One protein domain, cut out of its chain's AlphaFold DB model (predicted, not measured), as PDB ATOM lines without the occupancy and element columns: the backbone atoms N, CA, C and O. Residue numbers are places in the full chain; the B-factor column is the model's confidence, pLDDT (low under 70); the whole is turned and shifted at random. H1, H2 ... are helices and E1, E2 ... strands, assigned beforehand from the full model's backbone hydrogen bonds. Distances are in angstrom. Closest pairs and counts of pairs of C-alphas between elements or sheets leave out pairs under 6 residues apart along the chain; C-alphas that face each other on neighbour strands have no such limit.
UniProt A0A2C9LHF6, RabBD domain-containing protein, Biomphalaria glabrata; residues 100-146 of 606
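What this domain is: This is residues 100 to 146 of the 606 residues of the protein "RabBD domain-containing protein" of Biomphalaria glabrata (UniProt A0A2C9LHF6). A small two-stranded hairpin, E1 and E2, sits between a long looped stretch, residues 100 to 117, and one helix, H1, which leads on from E2; residues 136 to 142, of which 136 to 141 belong to H1, stick out. The looped stretch folds back on itself through a short antiparallel pairing of residues 104 to 105 with 112 to 113. The 47 printed residues hold two named strands and one named helix, in the order E1, E2, H1; the sheet, E1 - E2, is antiparallel. The class is mixed, helices and strands, with under half of the residues in named elements. The outline is a rod of 43 by 18 by 16 A, only just loose, close to compact, with a radius of gyration of the C-alphas of 11.9 A.

How they stand to each other: E1, residues 118 to 120, and E2, residues 126 to 128, form a hairpin, antiparallel at 146 degrees. N 119 and O 127 are within hydrogen-bond range at 2.8 A, as are N 127 and O 119 at 2.9 A. The closest C-alphas of E1 and H1, residues 129 to 141, are those of Ser 118 and Val 129, 6.1 A apart. In H1 every O i to N i+4 pair is within hydrogen-bond range.

Where its parts are: E1 begins at C-alpha 118 (94.874, 8.060, 208.886) and measures 6.7 A from first to last C-alpha. E2 measures 6.9 A. H1 measures 18.2 A, from C-alpha 129 (93.267, 2.694, 211.272) to C-alpha 141 (94.393, -6.857, 226.732).

The domain as a whole: The C-alphas farthest apart are those of Gly 100 and Ser 146, 43.4 A. The printed part has no cut. The links E1 to E2 and E2 to H1 are tight. The mean pLDDT of the printed part is 90.4; residues 100 to 101 and residue 146 are under 70.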
ATOM      1  N   GLY A 100      97.028  18.388 195.774       60.03
ATOM      2  CA  GLY A 100      96.715  16.963 195.877       60.03
ATOM      3  C   GLY A 100      96.879  16.385 197.288       60.03
ATOM      4  O   GLY A 100      97.884  16.598 197.962       60.03
ATOM      5  N   ASP A 101      95.909  15.571 197.715       67.75
ATOM      6  CA  ASP A 101      95.943  14.841 198.987       67.75
ATOM      7  C   ASP A 101      96.948  13.666 198.874       67.75
ATOM      8  O   ASP A 101      96.577  12.509 198.685       67.75
ATOM      9  N   HIS A 102      98.251  13.966 198.951       76.69
ATOM     10  CA  HIS A 102      99.372  13.027 198.749       76.69
ATOM     11  C   HIS A 102      99.453  11.868 199.769       76.69
ATOM     12  O   HIS A 102     100.398  11.076 199.726       76.69
ATOM     13  N   GLY A 103      98.503  11.757 200.699       86.19
ATOM     14  CA  GLY A 103      98.495  10.764 201.769       86.19
ATOM     15  C   GLY A 103      99.578  10.983 202.833       86.19
ATOM     16  O   GLY A 103     100.544  11.718 202.646       86.19
ATOM     17  N   GLN A 104      99.409  10.319 203.971       90.44
ATOM     18  CA  GLN A 104     100.347  10.321 205.095       90.44
ATOM     19  C   GLN A 104     100.969   8.927 205.244       90.44
ATOM     20  O   GLN A 104     100.330   7.924 204.925       90.44
ATOM     21  N   ARG A 105     102.211   8.832 205.731       92.75
ATOM     22  CA  ARG A 105     102.825   7.540 206.088       92.75
ATOM     23  C   ARG A 105     102.576   7.242 207.567       92.75
ATOM     24  O   ARG A 105     102.806   8.092 208.420       92.75
ATOM     25  N   CYS A 106     102.103   6.034 207.865       95.44
ATOM     26  CA  CYS A 106     101.868   5.578 209.237       95.44
ATOM     27  C   CYS A 106     103.201   5.384 209.977       95.44
ATOM     28  O   CYS A 106     104.057   4.649 209.487       95.44
ATOM     29  N   THR A 107     103.384   5.962 211.166       95.50
ATOM     30  CA  THR A 107     104.666   5.863 211.893       95.50
ATOM     31  C   THR A 107     105.007   4.433 212.328       95.50
ATOM     32  O   THR A 107     106.174   4.049 212.289       95.50
ATOM     33  N   THR A 108     104.007   3.606 212.655       94.81
ATOM     34  CA  THR A 108     104.210   2.203 213.066       94.81
ATOM     35  C   THR A 108     104.573   1.278 211.896       94.81
ATOM     36  O   THR A 108     105.572   0.563 211.953       94.81
ATOM     37  N   CYS A 109     103.764   1.259 210.830       93.75
ATOM     38  CA  CYS A 109     103.905   0.289 209.732       93.75
ATOM     39  C   CYS A 109     104.550   0.853 208.454       93.75
ATOM     40  O   CYS A 109     104.814   0.090 207.533       93.75
ATOM     41  N   LYS A 110     104.830   2.162 208.397       92.88
ATOM     42  CA  LYS A 110     105.457   2.908 207.285       92.88
ATOM     43  C   LYS A 110     104.672   2.974 205.963       92.88
ATOM     44  O   LYS A 110     104.984   3.833 205.142       92.88
ATOM     45  N   PHE A 111     103.625   2.162 205.780       91.94
ATOM     46  CA  PHE A 111     102.729   2.227 204.618       91.94
ATOM     47  C   PHE A 111     102.042   3.597 204.453       91.94
ATOM     48  O   PHE A 111     101.748   4.290 205.436       91.94
ATOM     49  N   ARG A 112     101.748   3.955 203.195       92.44
ATOM     50  CA  ARG A 112     101.055   5.187 202.794       92.44
ATOM     51  C   ARG A 112      99.534   5.016 202.888       92.44
ATOM     52  O   ARG A 112      98.983   4.003 202.459       92.44
ATOM     53  N   VAL A 113      98.845   6.003 203.455       93.94
ATOM     54  CA  VAL A 113      97.389   5.995 203.665       93.94
ATOM     55  C   VAL A 113      96.760   7.353 203.366       93.94
ATOM     56  O   VAL A 113      97.368   8.398 203.588       93.94
ATOM     57  N   CYS A 114      95.538   7.353 202.835       93.56
ATOM     58  CA  CYS A 114      94.788   8.582 202.587       93.56
ATOM     59  C   CYS A 114      94.241   9.173 203.893       93.56
ATOM     60  O   CYS A 114      94.112   8.470 204.895       93.56
ATOM     61  N   LYS A 115      93.850  10.451 203.851       91.81
ATOM     62  CA  LYS A 115      93.364  11.227 205.002       91.81
ATOM     63  C   LYS A 115      92.204  10.567 205.770       91.81
ATOM     64  O   LYS A 115      92.101  10.738 206.976       91.81
ATOM     65  N   LYS A 116      91.364   9.776 205.086       92.75
ATOM     66  CA  LYS A 116      90.256   8.998 205.684       92.75
ATOM     67  C   LYS A 116      90.710   7.725 206.413       92.75
ATOM     68  O   LYS A 116      89.982   7.212 207.250       92.75
ATOM     69  N   CYS A 117      91.891   7.203 206.087       95.00
ATOM     70  CA  CYS A 117      92.467   5.989 206.672       95.00
ATOM     71  C   CYS A 117      93.638   6.290 207.628       95.00
ATOM     72  O   CYS A 117      94.367   5.368 208.009       95.00
ATOM     73  N   SER A 118      93.820   7.562 208.001       94.25
ATOM     74  CA  SER A 118      94.874   8.060 208.886       94.25
ATOM     75  C   SER A 118      94.297   8.908 210.019       94.25
ATOM     76  O   SER A 118      93.661   9.929 209.762       94.25
ATOM     77  N   THR A 119      94.603   8.550 211.260       95.12
ATOM     78  CA  THR A 119      94.294   9.345 212.454       95.12
ATOM     79  C   THR A 119      95.565  10.043 212.927       95.12
ATOM     80  O   THR A 119      96.644   9.443 212.912       95.12
ATOM     81  N   ARG A 120      95.457  11.307 213.351       92.94
ATOM     82  CA  ARG A 120      96.562  12.027 213.993       92.94
ATOM     83  C   ARG A 120      96.497  11.800 215.501       92.94
ATOM     84  O   ARG A 120      95.489  12.111 216.124       92.94
ATOM     85  N   GLU A 121      97.558  11.257 216.076       90.81
ATOM     86  CA  GLU A 121      97.723  11.143 217.523       90.81
ATOM     87  C   GLU A 121      98.041  12.533 218.128       90.81
ATOM     88  O   GLU A 121      98.677  13.349 217.455       90.81
ATOM     89  N   PRO A 122      97.675  12.829 219.394       88.00
ATOM     90  CA  PRO A 122      98.135  14.023 220.125       88.00
ATOM     91  C   PRO A 122      99.661  14.230 220.150       88.00
ATOM     92  O   PRO A 122     100.110  15.363 220.278       88.00
ATOM     93  N   SER A 123     100.462  13.176 219.957       88.75
ATOM     94  CA  SER A 123     101.920  13.247 219.734       88.75
ATOM     95  C   SER A 123     102.319  13.981 218.440       88.75
ATOM     96  O   SER A 123     103.500  14.160 218.155       88.75
ATOM     97  N   GLY A 124     101.343  14.342 217.602       89.19
ATOM     98  CA  GLY A 124     101.528  14.870 216.257       89.19
ATOM     99  C   GLY A 124     101.697  13.791 215.183       89.19
ATOM    100  O   GLY A 124     101.546  14.124 214.004       89.19
ATOM    101  N   MET A 125     101.961  12.533 215.565       91.75
ATOM    102  CA  MET A 125     102.209  11.407 214.655       91.75
ATOM    103  C   MET A 125     100.950  10.941 213.909       91.75
ATOM    104  O   MET A 125      99.833  11.038 214.411       91.75
ATOM    105  N   TRP A 126     101.140  10.365 212.719       94.25
ATOM    106  CA  TRP A 126     100.069   9.745 211.933       94.25
ATOM    107  C   TRP A 126     100.056   8.224 212.103       94.25
ATOM    108  O   TRP A 126     101.063   7.556 211.867       94.25
ATOM    109  N   LEU A 127      98.892   7.666 212.435       96.56
ATOM    110  CA  LEU A 127      98.642   6.227 212.516       96.56
ATOM    111  C   LEU A 127      97.565   5.825 211.506       96.56
ATOM    112  O   LEU A 127      96.559   6.515 211.360       96.56
ATOM    113  N   CYS A 128      97.737   4.694 210.819       96.56
ATOM    114  CA  CYS A 128      96.644   4.120 210.030       96.56
ATOM    115  C   CYS A 128      95.624   3.408 210.931       96.56
ATOM    116  O   CYS A 128      96.002   2.900 211.989       96.56
ATOM    117  N   VAL A 129      94.366   3.299 210.484       96.31
ATOM    118  CA  VAL A 129      93.267   2.694 211.272       96.31
ATOM    119  C   VAL A 129      93.624   1.305 211.823       96.31
ATOM    120  O   VAL A 129      93.391   1.049 212.999       96.31
ATOM    121  N   LEU A 130      94.288   0.441 211.041       96.62
ATOM    122  CA  LEU A 130      94.737  -0.879 211.520       96.62
ATOM    123  C   LEU A 130      95.719  -0.783 212.705       96.62
ATOM    124  O   LEU A 130      95.608  -1.543 213.660       96.62
ATOM    125  N   CYS A 131      96.671   0.154 212.668       96.38
ATOM    126  CA  CYS A 131      97.631   0.343 213.763       96.38
ATOM    127  C   CYS A 131      96.989   1.010 214.987       96.38
ATOM    128  O   CYS A 131      97.409   0.741 216.110       96.38
ATOM    129  N   LEU A 132      95.962   1.842 214.784       96.12
ATOM    130  CA  LEU A 132      95.144   2.389 215.866       96.12
ATOM    131  C   LEU A 132      94.342   1.276 216.561       96.12
ATOM    132  O   LEU A 132      94.432   1.145 217.779       96.12
ATOM    133  N   LYS A 133      93.645   0.426 215.798       96.69
ATOM    134  CA  LYS A 133      92.884  -0.724 216.317       96.69
ATOM    135  C   LYS A 133      93.783  -1.742 217.027       96.69
ATOM    136  O   LYS A 133      93.497  -2.111 218.158       96.69
ATOM    137  N   TYR A 134      94.936  -2.093 216.451       95.56
ATOM    138  CA  TYR A 134      95.926  -2.966 217.108       95.56
ATOM    139  C   TYR A 134      96.478  -2.372 218.418       95.56
ATOM    140  O   TYR A 134      96.779  -3.096 219.365       95.56
ATOM    141  N   ARG A 135      96.568  -1.040 218.528       93.94
ATOM    142  CA  ARG A 135      96.908  -0.374 219.794       93.94
ATOM    143  C   ARG A 135      95.748  -0.399 220.794       93.94
ATOM    144  O   ARG A 135      96.008  -0.579 221.979       93.94
ATOM    145  N   GLN A 136      94.499  -0.259 220.345       94.94
ATOM    146  CA  GLN A 136      93.310  -0.425 221.195       94.94
ATOM    147  C   GLN A 136      93.207  -1.862 221.743       94.94
ATOM    148  O   GLN A 136      92.978  -2.026 222.938       94.94
ATOM    149  N   GLU A 137      93.485  -2.885 220.925       95.62
ATOM    150  CA  GLU A 137      93.573  -4.287 221.367       95.62
ATOM    151  C   GLU A 137      94.587  -4.453 222.510       95.62
ATOM    152  O   GLU A 137      94.255  -5.006 223.559       95.62
ATOM    153  N   LYS A 138      95.809  -3.919 222.351       92.69
ATOM    154  CA  LYS A 138      96.848  -3.993 223.391       92.69
ATOM    155  C   LYS A 138      96.492  -3.225 224.660       92.69
ATOM    156  O   LYS A 138      96.830  -3.698 225.743       92.69
ATOM    157  N   TRP A 139      95.811  -2.080 224.552       91.62
ATOM    158  CA  TRP A 139      95.301  -1.342 225.715       91.62
ATOM    159  C   TRP A 139      94.293  -2.173 226.517       91.62
ATOM    160  O   TRP A 139      94.457  -2.280 227.731       91.62
ATOM    161  N   LEU A 140      93.302  -2.786 225.852       92.81
ATOM    162  CA  LEU A 140      92.284  -3.622 226.507       92.81
ATOM    163  C   LEU A 140      92.859  -4.930 227.069       92.81
ATOM    164  O   LEU A 140      92.499  -5.332 228.169       92.81
ATOM    165  N   THR A 141      93.767  -5.578 226.334       91.19
ATOM    166  CA  THR A 141      94.393  -6.857 226.732       91.19
ATOM    167  C   THR A 141      95.407  -6.683 227.874       91.19
ATOM    168  O   THR A 141      95.833  -7.659 228.484       91.19
ATOM    169  N   GLY A 142      95.825  -5.449 228.176       88.88
ATOM    170  CA  GLY A 142      96.779  -5.162 229.249       88.88
ATOM    171  C   GLY A 142      98.245  -5.462 228.912       88.88
ATOM    172  O   GLY A 142      99.103  -5.270 229.764       88.88
ATOM    173  N   GLU A 143      98.581  -5.856 227.675       85.50
ATOM    174  CA  GLU A 143      99.963  -6.188 227.267       85.50
ATOM    175  C   GLU A 143     100.984  -5.063 227.519       85.50
ATOM    176  O   GLU A 143     102.186  -5.306 227.634       85.50
ATOM    177  N   TRP A 144     100.517  -3.814 227.576       83.69
ATOM    178  CA  TRP A 144     101.339  -2.648 227.895       83.69
ATOM    179  C   TRP A 144     101.861  -2.659 229.343       83.69
ATOM    180  O   TRP A 144     102.905  -2.063 229.604       83.69
ATOM    181  N   LEU A 145     101.163  -3.350 230.250       82.69
ATOM    182  CA  LEU A 145     101.508  -3.533 231.661       82.69
ATOM    183  C   LEU A 145     102.403  -4.770 231.870       82.69
ATOM    184  O   LEU A 145     103.364  -4.722 232.632       82.69
ATOM    185  N   SER A 146     102.129  -5.867 231.156       62.00
ATOM    186  CA  SER A 146     102.668  -7.217 231.414       62.00
ATOM    187  C   SER A 146     104.159  -7.445 231.098       62.00
ATOM    188  O   SER A 146     104.591  -8.585 230.963       62.00
TER     189      SER A 146